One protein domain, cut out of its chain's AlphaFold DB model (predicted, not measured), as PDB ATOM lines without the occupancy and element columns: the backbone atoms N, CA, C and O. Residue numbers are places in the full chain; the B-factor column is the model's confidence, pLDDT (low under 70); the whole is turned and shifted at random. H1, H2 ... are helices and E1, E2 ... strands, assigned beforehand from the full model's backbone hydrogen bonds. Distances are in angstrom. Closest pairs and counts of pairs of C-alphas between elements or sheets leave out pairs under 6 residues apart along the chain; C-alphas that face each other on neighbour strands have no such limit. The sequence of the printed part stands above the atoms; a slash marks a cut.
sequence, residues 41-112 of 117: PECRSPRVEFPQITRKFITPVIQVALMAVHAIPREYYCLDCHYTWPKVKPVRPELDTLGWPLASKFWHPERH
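AT A GLANCE: This is residues 41 to 112 of the 117 residues of an uncharacterized protein of Verrucomicrobia bacterium (UniProt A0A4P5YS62). Little regular structure is here: a small hairpin of E1 and E2, with residues 55 to 62 and 64 to 70, holding most of H1, sticking out, and a long tail, residues 87 to 108, leading away to H2. The 72 printed residues run H1, E1, E2, H2, mixed in class, with 20 in named elements; the sheet E1 - E2 is antiparallel. The whole is extended, radius of gyration of the C-alphas 17.6 A, spanning 49 by 33 by 18 A.

HOW THE PARTS SIT: Look first at the hairpin of E1, residues 75 to 78, and E2, residues 84 to 86, antiparallel at 151 degrees; N 76 and O 85 are 2.8 A apart, within hydrogen-bond range. Residues 48 to 49 pair antiparallel with residues 77 to 78. H1, residues 60 to 68, has 4 of 5 O i to N i+4 pairs within range; H2, residues 109 to 112, is too short for one. H1 is apart from E2 and H2.

IN THESE COORDINATES: Find C-alpha 60 at (38.600, -21.605, -36.904); H1 runs 12.6 A from there. E1 spans 10.0 A, E2 7.1 A, and H2 5.6 A, ending at C-alpha 112, (23.170, -59.525, -46.831).

THE WHOLE: The C-alphas farthest apart, Lys 56 and Glu 110, are 50.3 A apart. The printed part has no cut; E2 to H2 is a long link. Residues 50 to 74, 87 to 92 and 112 have pLDDT under 70.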
ATOM      1  N   PRO A  41      10.616 -22.935 -37.660       82.06
ATOM      2  CA  PRO A  41       9.337 -23.616 -37.453       82.06
ATOM      3  C   PRO A  41       8.525 -23.055 -36.275       82.06
ATOM      4  O   PRO A  41       7.301 -23.127 -36.316       82.06
ATOM      5  N   GLU A  42       9.168 -22.467 -35.259       82.38
ATOM      6  CA  GLU A  42       8.458 -21.899 -34.102       82.38
ATOM      7  C   GLU A  42       7.999 -20.458 -34.342       82.38
ATOM      8  O   GLU A  42       6.808 -20.156 -34.296       82.38
ATOM      9  N   CYS A  43       8.933 -19.547 -34.631       82.50
ATOM     10  CA  CYS A  43       8.624 -18.117 -34.730       82.50
ATOM     11  C   CYS A  43       8.362 -17.631 -36.165       82.50
ATOM     12  O   CYS A  43       7.994 -16.473 -36.358       82.50
ATOM     13  N   ARG A  44       8.566 -18.479 -37.188       78.69
ATOM     14  CA  ARG A  44       8.500 -18.127 -38.625       78.69
ATOM     15  C   ARG A  44       9.420 -16.985 -39.056       78.69
ATOM     16  O   ARG A  44       9.283 -16.483 -40.176       78.69
ATOM     17  N   SER A  45      10.385 -16.616 -38.214       78.88
ATOM     18  CA  SER A  45      11.383 -15.615 -38.562       78.88
ATOM     19  C   SER A  45      12.249 -16.093 -39.736       78.88
ATOM     20  O   SER A  45      12.653 -17.263 -39.760       78.88
ATOM     21  N   PRO A  46      12.550 -15.204 -40.702       74.38
ATOM     22  CA  PRO A  46      13.510 -15.465 -41.769       74.38
ATOM     23  C   PRO A  46      14.972 -15.303 -41.315       74.38
ATOM     24  O   PRO A  46      15.874 -15.586 -42.094       74.38
ATOM     25  N   ARG A  47      15.226 -14.846 -40.077       75.56
ATOM     26  CA  ARG A  47      16.575 -14.633 -39.523       75.56
ATOM     27  C   ARG A  47      17.184 -15.963 -39.073       75.56
ATOM     28  O   ARG A  47      17.261 -16.261 -37.878       75.56
ATOM     29  N   VAL A  48      17.552 -16.787 -40.051       77.81
ATOM     30  CA  VAL A  48      18.109 -18.129 -39.852       77.81
ATOM     31  C   VAL A  48      19.551 -18.168 -40.346       77.81
ATOM     32  O   VAL A  48      19.841 -17.764 -41.469       77.81
ATOM     33  N   GLU A  49      20.454 -18.698 -39.525       74.31
ATOM     34  CA  GLU A  49      21.841 -18.958 -39.904       74.31
ATOM     35  C   GLU A  49      22.056 -20.453 -40.164       74.31
ATOM     36  O   GLU A  49      21.563 -21.321 -39.436       74.31
ATOM     37  N   PHE A  50      22.800 -20.756 -41.230       69.38
ATOM     38  CA  PHE A  50      23.275 -22.101 -41.528       69.38
ATOM     39  C   PHE A  50      24.728 -22.054 -42.018       69.38
ATOM     40  O   PHE A  50      25.010 -21.366 -43.003       69.38
ATOM     41  N   PRO A  51      25.639 -22.839 -41.416       67.62
ATOM     42  CA  PRO A  51      25.456 -23.642 -40.196       67.62
ATOM     43  C   PRO A  51      25.203 -22.765 -38.949       67.62
ATOM     44  O   PRO A  51      25.583 -21.601 -38.956       67.62
ATOM     45  N   GLN A  52      24.633 -23.331 -37.871       59.16
ATOM     46  CA  GLN A  52      24.399 -22.694 -36.547       59.16
ATOM     47  C   GLN A  52      25.620 -21.964 -35.941       59.16
ATOM     48  O   GLN A  52      25.524 -21.225 -34.961       59.16
ATOM     49  N   ILE A  53      26.798 -22.183 -36.509       60.06
ATOM     50  CA  ILE A  53      28.029 -21.557 -36.078       60.06
ATOM     51  C   ILE A  53      28.028 -20.105 -36.547       60.06
ATOM     52  O   ILE A  53      28.379 -19.790 -37.686       60.06
ATOM     53  N   THR A  54      27.694 -19.211 -35.622       54.69
ATOM     54  CA  THR A  54      27.925 -17.784 -35.814       54.69
ATOM     55  C   THR A  54      29.420 -17.581 -36.088       54.69
ATOM     56  O   THR A  54      30.281 -18.041 -35.333       54.69
ATOM     57  N   ARG A  55      29.767 -16.863 -37.159       54.22
ATOM     58  CA  ARG A  55      31.157 -16.500 -37.515       54.22
ATOM     59  C   ARG A  55      31.899 -15.689 -36.434       54.22
ATOM     60  O   ARG A  55      33.021 -15.254 -36.673       54.22
ATOM     61  N   LYS A  56      31.268 -15.417 -35.287       52.62
ATOM     62  CA  LYS A  56      31.712 -14.439 -34.291       52.62
ATOM     63  C   LYS A  56      32.435 -15.038 -33.089       52.62
ATOM     64  O   LYS A  56      33.174 -14.301 -32.451       52.62
ATOM     65  N   PHE A  57      32.300 -16.331 -32.793       51.12
ATOM     66  CA  PHE A  57      32.997 -16.925 -31.650       51.12
ATOM     67  C   PHE A  57      33.500 -18.339 -31.954       51.12
ATOM     68  O   PHE A  57      32.751 -19.186 -32.429       51.12
ATOM     69  N   ILE A  58      34.760 -18.573 -31.562       54.97
ATOM     70  CA  ILE A  58      35.474 -19.858 -31.456       54.97
ATOM     71  C   ILE A  58      36.316 -20.223 -32.691       54.97
ATOM     72  O   ILE A  58      35.901 -20.951 -33.581       54.97
ATOM     73  N   THR A  59      37.554 -19.718 -32.675       57.09
ATOM     74  CA  THR A  59      38.787 -20.300 -33.251       57.09
ATOM     75  C   THR A  59      38.608 -21.274 -34.434       57.09
ATOM     76  O   THR A  59      38.346 -22.462 -34.212       57.09
ATOM     77  N   PRO A  60      38.870 -20.833 -35.683       58.34
ATOM     78  CA  PRO A  60      38.600 -21.605 -36.904       58.34
ATOM     79  C   PRO A  60      39.299 -22.977 -36.969       58.34
ATOM     80  O   PRO A  60      38.830 -23.875 -37.660       58.34
ATOM     81  N   VAL A  61      40.392 -23.178 -36.226       59.66
ATOM     82  CA  VAL A  61      41.174 -24.428 -36.233       59.66
ATOM     83  C   VAL A  61      40.509 -25.547 -35.421       59.66
ATOM     84  O   VAL A  61      40.475 -26.694 -35.862       59.66
ATOM     85  N   ILE A  62      39.917 -25.227 -34.266       59.66
ATOM     86  CA  ILE A  62      39.257 -26.220 -33.395       59.66
ATOM     87  C   ILE A  62      37.967 -26.736 -34.057       59.66
ATOM     88  O   ILE A  62      37.610 -27.909 -33.946       59.66
ATOM     89  N   GLN A  63      37.298 -25.875 -34.822       56.31
ATOM     90  CA  GLN A  63      36.056 -26.203 -35.522       56.31
ATOM     91  C   GLN A  63      36.237 -27.118 -36.727       56.31
ATOM     92  O   GLN A  63      35.429 -28.028 -36.910       56.31
ATOM     93  N   VAL A  64      37.284 -26.918 -37.535       60.59
ATOM     94  CA  VAL A  64      37.575 -27.816 -38.665       60.59
ATOM     95  C   VAL A  64      37.838 -29.235 -38.156       60.59
ATOM     96  O   VAL A  64      37.329 -30.193 -38.735       60.59
ATOM     97  N   ALA A  65      38.541 -29.368 -37.028       60.97
ATOM     98  CA  ALA A  65      38.782 -30.656 -36.387       60.97
ATOM     99  C   ALA A  65      37.484 -31.311 -35.872       60.97
ATOM    100  O   ALA A  65      37.213 -32.466 -36.188       60.97
ATOM    101  N   LEU A  66      36.628 -30.580 -35.147       59.03
ATOM    102  CA  LEU A  66      35.370 -31.126 -34.607       59.03
ATOM    103  C   LEU A  66      34.337 -31.470 -35.694       59.03
ATOM    104  O   LEU A  66      33.614 -32.461 -35.571       59.03
ATOM    105  N   MET A  67      34.286 -30.693 -36.781       54.47
ATOM    106  CA  MET A  67      33.428 -30.996 -37.931       54.47
ATOM    107  C   MET A  67      33.926 -32.201 -38.737       54.47
ATOM    108  O   MET A  67      33.097 -32.949 -39.255       54.47
ATOM    109  N   ALA A  68      35.241 -32.421 -38.831       58.72
ATOM    110  CA  ALA A  68      35.800 -33.621 -39.459       58.72
ATOM    111  C   ALA A  68      35.420 -34.901 -38.691       58.72
ATOM    112  O   ALA A  68      35.185 -35.942 -39.301       58.72
ATOM    113  N   VAL A  69      35.263 -34.800 -37.367       58.66
ATOM    114  CA  VAL A  69      34.886 -35.909 -36.471       58.66
ATOM    115  C   VAL A  69      33.361 -36.144 -36.411       58.66
ATOM    116  O   VAL A  69      32.904 -37.008 -35.677       58.66
ATOM    117  N   HIS A  70      32.539 -35.417 -37.188       57.66
ATOM    118  CA  HIS A  70      31.063 -35.490 -37.121       57.66
ATOM    119  C   HIS A  70      30.476 -35.195 -35.720       57.66
ATOM    120  O   HIS A  70      29.314 -35.498 -35.459       57.66
ATOM    121  N   ALA A  71      31.244 -34.567 -34.823       54.56
ATOM    122  CA  ALA A  71      30.833 -34.336 -33.438       54.56
ATOM    123  C   ALA A  71      29.769 -33.232 -33.293       54.56
ATOM    124  O   ALA A  71      29.055 -33.198 -32.294       54.56
ATOM    125  N   ILE A  72      29.656 -32.330 -34.277       58.16
ATOM    126  CA  ILE A  72      28.694 -31.221 -34.261       58.16
ATOM    127  C   ILE A  72      27.694 -31.414 -35.409       58.16
ATOM    128  O   ILE A  72      28.098 -31.341 -36.580       58.16
ATOM    129  N   PRO A  73      26.402 -31.654 -35.115       62.72
ATOM    130  CA  PRO A  73      25.381 -31.750 -36.147       62.72
ATOM    131  C   PRO A  73      25.240 -30.407 -36.875       62.72
ATOM    132  O   PRO A  73      25.304 -29.330 -36.284       62.72
ATOM    133  N   ARG A  74      25.080 -30.456 -38.201       68.62
ATOM    134  CA  ARG A  74      24.851 -29.256 -39.019       68.62
ATOM    135  C   ARG A  74      23.381 -28.873 -38.951       68.62
ATOM    136  O   ARG A  74      22.558 -29.387 -39.711       68.62
ATOM    137  N   GLU A  75      23.083 -27.964 -38.041       72.44
ATOM    138  CA  GLU A  75      21.731 -27.492 -37.765       72.44
ATOM    139  C   GLU A  75      21.526 -26.063 -38.278       72.44
ATOM    140  O   GLU A  75      22.476 -25.289 -38.451       72.44
ATOM    141  N   TYR A  76      20.272 -25.745 -38.576       77.31
ATOM    142  CA  TYR A  76      19.781 -24.384 -38.719       77.31
ATOM    143  C   TYR A  76      19.609 -23.769 -37.335       77.31
ATOM    144  O   TYR A  76      19.229 -24.467 -36.396       77.31
ATOM    145  N   TYR A  77      19.840 -22.466 -37.227       80.00
ATOM    146  CA  TYR A  77      19.674 -21.719 -35.986       80.00
ATOM    147  C   TYR A  77      18.898 -20.437 -36.228       80.00
ATOM    148  O   TYR A  77      19.233 -19.664 -37.123       80.00
ATOM    149  N   CYS A  78      17.861 -20.200 -35.428       83.12
ATOM    150  CA  CYS A  78      17.124 -18.947 -35.467       83.12
ATOM    151  C   CYS A  78      17.760 -17.910 -34.535       83.12
ATOM    152  O   CYS A  78      17.935 -18.173 -33.350       83.12
ATOM    153  N   LEU A  79      18.033 -16.709 -35.047       79.00
ATOM    154  CA  LEU A  79      18.587 -15.607 -34.249       79.00
ATOM    155  C   LEU A  79      17.568 -14.957 -33.303       79.00
ATOM    156  O   LEU A  79      17.981 -14.282 -32.366       79.00
ATOM    157  N   ASP A  80      16.266 -15.133 -33.549       81.75
ATOM    158  CA  ASP A  80      15.220 -14.475 -32.757       81.75
ATOM    159  C   ASP A  80      14.752 -15.344 -31.584       81.75
ATOM    160  O   ASP A  80      14.657 -14.864 -30.459       81.75
ATOM    161  N   CYS A  81      14.467 -16.630 -31.825       83.38
ATOM    162  CA  CYS A  81      14.011 -17.551 -30.775       83.38
ATOM    163  C   CYS A  81      15.090 -18.522 -30.282       83.38
ATOM    164  O   CYS A  81      14.804 -19.343 -29.417       83.38
ATOM    165  N   HIS A  82      16.309 -18.465 -30.830       80.19
ATOM    166  CA  HIS A  82      17.421 -19.366 -30.491       80.19
ATOM    167  C   HIS A  82      17.147 -20.864 -30.737       80.19
ATOM    168  O   HIS A  82      17.939 -21.716 -30.338       80.19
ATOM    169  N   TYR A  83      16.050 -21.198 -31.421       79.81
ATOM    170  CA  TYR A  83      15.680 -22.572 -31.743       79.81
ATOM    171  C   TYR A  83      16.599 -23.158 -32.820       79.81
ATOM    172  O   TYR A  83      16.902 -22.485 -33.814       79.81
ATOM    173  N   THR A  84      17.005 -24.420 -32.650       80.06
ATOM    174  CA  THR A  84      17.842 -25.155 -33.605       80.06
ATOM    175  C   THR A  84      17.104 -26.345 -34.186       80.06
ATOM    176  O   THR A  84      16.298 -26.987 -33.513       80.06
ATOM    177  N   TRP A  85      17.351 -26.643 -35.462       80.50
ATOM    178  CA  TRP A  85      16.782 -27.830 -36.092       80.50
ATOM    179  C   TRP A  85      17.691 -28.404 -37.179       80.50
ATOM    180  O   TRP A  85      18.360 -27.661 -37.903       80.50
ATOM    181  N   PRO A  86      17.723 -29.735 -37.350       75.31
ATOM    182  CA  PRO A  86      18.615 -30.368 -38.310       75.31
ATOM    183  C   PRO A  86      18.151 -30.157 -39.760       75.31
ATOM    184  O   PRO A  86      16.954 -30.195 -40.055       75.31
ATOM    185  N   LYS A  87      19.102 -29.997 -40.697       69.88
ATOM    186  CA  LYS A  87      18.805 -29.923 -42.147       69.88
ATOM    187  C   LYS A  87      18.302 -31.248 -42.716       69.88
ATOM    188  O   LYS A  87      17.463 -31.269 -43.611       69.88
ATOM    189  N   VAL A  88      18.833 -32.346 -42.196       65.75
ATOM    190  CA  VAL A  88      18.437 -33.713 -42.525       65.75
ATOM    191  C   VAL A  88      18.156 -34.386 -41.197       65.75
ATOM    192  O   VAL A  88      19.023 -34.371 -40.327       65.75
ATOM    193  N   LYS A  89      16.960 -34.958 -41.015       58.41
ATOM    194  CA  LYS A  89      16.704 -35.799 -39.843       58.41
ATOM    195  C   LYS A  89      17.736 -36.928 -39.881       58.41
ATOM    196  O   LYS A  89      17.725 -37.672 -40.864       58.41
ATOM    197  N   PRO A  90      18.639 -37.056 -38.893       57.56
ATOM    198  CA  PRO A  90      19.524 -38.205 -38.864       57.56
ATOM    199  C   PRO A  90      18.629 -39.441 -38.813       57.56
ATOM    200  O   PRO A  90      17.802 -39.577 -37.907       57.56
ATOM    201  N   VAL A  91      18.732 -40.302 -39.827       65.44
ATOM    202  CA  VAL A  91      18.071 -41.605 -39.790       65.44
ATOM    203  C   VAL A  91      18.712 -42.324 -38.617       65.44
ATOM    204  O   VAL A  91      19.906 -42.620 -38.657       65.44
ATOM    205  N   ARG A  92      17.955 -42.522 -37.533       64.31
ATOM    206  CA  ARG A  92      18.437 -43.361 -36.440       64.31
ATOM    207  C   ARG A  92      18.698 -44.732 -37.059       64.31
ATOM    208  O   ARG A  92      17.768 -45.271 -37.662       64.31
ATOM    209  N   PRO A  93      19.932 -45.257 -36.991       70.81
ATOM    210  CA  PRO A  93      20.173 -46.606 -37.461       70.81
ATOM    211  C   PRO A  93      19.242 -47.525 -36.677       70.81
ATOM    212  O   PRO A  93      19.107 -47.377 -35.462       70.81
ATOM    213  N   GLU A  94      18.548 -48.416 -37.376       73.19
ATOM    214  CA  GLU A  94      17.776 -49.457 -36.714       73.19
ATOM    215  C   GLU A  94      18.777 -50.291 -35.903       73.19
ATOM    216  O   GLU A  94      19.799 -50.738 -36.440       73.19
ATOM    217  N   LEU A  95      18.531 -50.420 -34.601       82.88
ATOM    218  CA  LEU A  95      19.391 -51.166 -33.690       82.88
ATOM    219  C   LEU A  95      18.717 -52.490 -33.335       82.88
ATOM    220  O   LEU A  95      17.503 -52.527 -33.138       82.88
ATOM    221  N   ASP A  96      19.499 -53.559 -33.240       79.75
ATOM    222  CA  ASP A  96      19.027 -54.840 -32.712       79.75
ATOM    223  C   ASP A  96      18.808 -54.758 -31.184       79.75
ATOM    224  O   ASP A  96      19.198 -53.789 -30.530       79.75
ATOM    225  N   THR A  97      18.213 -55.792 -30.592       84.69
ATOM    226  CA  THR A  97      17.983 -55.985 -29.148       84.69
ATOM    227  C   THR A  97      19.222 -55.753 -28.276       84.69
ATOM    228  O   THR A  97      19.100 -55.342 -27.125       84.69
ATOM    229  N   LEU A  98      20.416 -55.962 -28.834       83.44
ATOM    230  CA  LEU A  98      21.711 -55.745 -28.186       83.44
ATOM    231  C   LEU A  98      22.325 -54.355 -28.462       83.44
ATOM    232  O   LEU A  98      23.446 -54.085 -28.040       83.44
ATOM    233  N   GLY A  99      21.619 -53.469 -29.169       77.56
ATOM    234  CA  GLY A  99      22.058 -52.102 -29.471       77.56
ATOM    235  C   GLY A  99      23.018 -51.973 -30.660       77.56
ATOM    236  O   GLY A  99      23.574 -50.896 -30.873       77.56
ATOM    237  N   TRP A 100      23.221 -53.037 -31.443       82.44
ATOM    238  CA  TRP A 100      24.096 -53.019 -32.619       82.44
ATOM    239  C   TRP A 100      23.368 -52.524 -33.873       82.44
ATOM    240  O   TRP A 100      22.175 -52.789 -34.019       82.44
ATOM    241  N   PRO A 101      24.054 -51.846 -34.816       81.06
ATOM    242  CA  PRO A 101      23.432 -51.406 -36.062       81.06
ATOM    243  C   PRO A 101      23.030 -52.598 -36.940       81.06
ATOM    244  O   PRO A 101      23.896 -53.337 -37.420       81.06
ATOM    245  N   LEU A 102      21.736 -52.719 -37.248       79.19
ATOM    246  CA  LEU A 102      21.170 -53.801 -38.070       79.19
ATOM    247  C   LEU A 102      21.730 -53.840 -39.499       79.19
ATOM    248  O   LEU A 102      21.799 -54.893 -40.125       79.19
ATOM    249  N   ALA A 103      22.171 -52.694 -40.018       75.88
ATOM    250  CA  ALA A 103      22.776 -52.587 -41.345       75.88
ATOM    251  C   ALA A 103      24.227 -53.104 -41.408       75.88
ATOM    252  O   ALA A 103      24.815 -53.166 -42.492       75.88
ATOM    253  N   SER A 104      24.842 -53.444 -40.273       78.50
ATOM    254  CA  SER A 104      26.244 -53.851 -40.246       78.50
ATOM    255  C   SER A 104      26.433 -55.272 -40.789       78.50
ATOM    256  O   SER A 104      25.890 -56.243 -40.274       78.50
ATOM    257  N   LYS A 105      27.272 -55.412 -41.821       78.38
ATOM    258  CA  LYS A 105      27.641 -56.723 -42.391       78.38
ATOM    259  C   LYS A 105      28.446 -57.594 -41.425       78.38
ATOM    260  O   LYS A 105      28.503 -58.802 -41.595       78.38
ATOM    261  N   PHE A 106      29.100 -56.956 -40.456       80.62
ATOM    262  CA  PHE A 106      29.932 -57.625 -39.464       80.62
ATOM    263  C   PHE A 106      29.094 -58.305 -38.374       80.62
ATOM    264  O   PHE A 106      29.405 -59.429 -38.003       80.62
ATOM    265  N   TRP A 107      28.030 -57.648 -37.891       77.50
ATOM    266  CA  TRP A 107      27.181 -58.190 -36.823       77.50
ATOM    267  C   TRP A 107      25.947 -58.939 -37.350       77.50
ATOM    268  O   TRP A 107      25.465 -59.824 -36.654       77.50
ATOM    269  N   HIS A 108      25.481 -58.637 -38.573       79.69
ATOM    270  CA  HIS A 108      24.309 -59.266 -39.206       79.69
ATOM    271  C   HIS A 108      24.577 -59.745 -40.651       79.69
ATOM    272  O   HIS A 108      23.977 -59.229 -41.604       79.69
ATOM    273  N   PRO A 109      25.499 -60.699 -40.872       80.19
ATOM    274  CA  PRO A 109      25.802 -61.227 -42.207       80.19
ATOM    275  C   PRO A 109      24.597 -61.901 -42.889       80.19
ATOM    276  O   PRO A 109      24.461 -61.835 -44.111       80.19
ATOM    277  N   GLU A 110      23.678 -62.480 -42.115       79.50
ATOM    278  CA  GLU A 110      22.479 -63.179 -42.588       79.50
ATOM    279  C   GLU A 110      21.542 -62.301 -43.430       79.50
ATOM    280  O   GLU A 110      20.867 -62.803 -44.325       79.50
ATOM    281  N   ARG A 111      21.531 -60.980 -43.203       71.88
ATOM    282  CA  ARG A 111      20.674 -60.037 -43.944       71.88
ATOM    283  C   ARG A 111      21.221 -59.645 -45.316       71.88
ATOM    284  O   ARG A 111      20.491 -59.061 -46.111       71.88
ATOM    285  N   HIS A 112      22.494 -59.930 -45.591       69.62
ATOM    286  CA  HIS A 112      23.170 -59.525 -46.831       69.62
ATOM    287  C   HIS A 112      23.387 -60.685 -47.807       69.62
ATOM    288  O   HIS A 112      23.917 -60.473 -48.897       69.62
TER     289      HIS A 112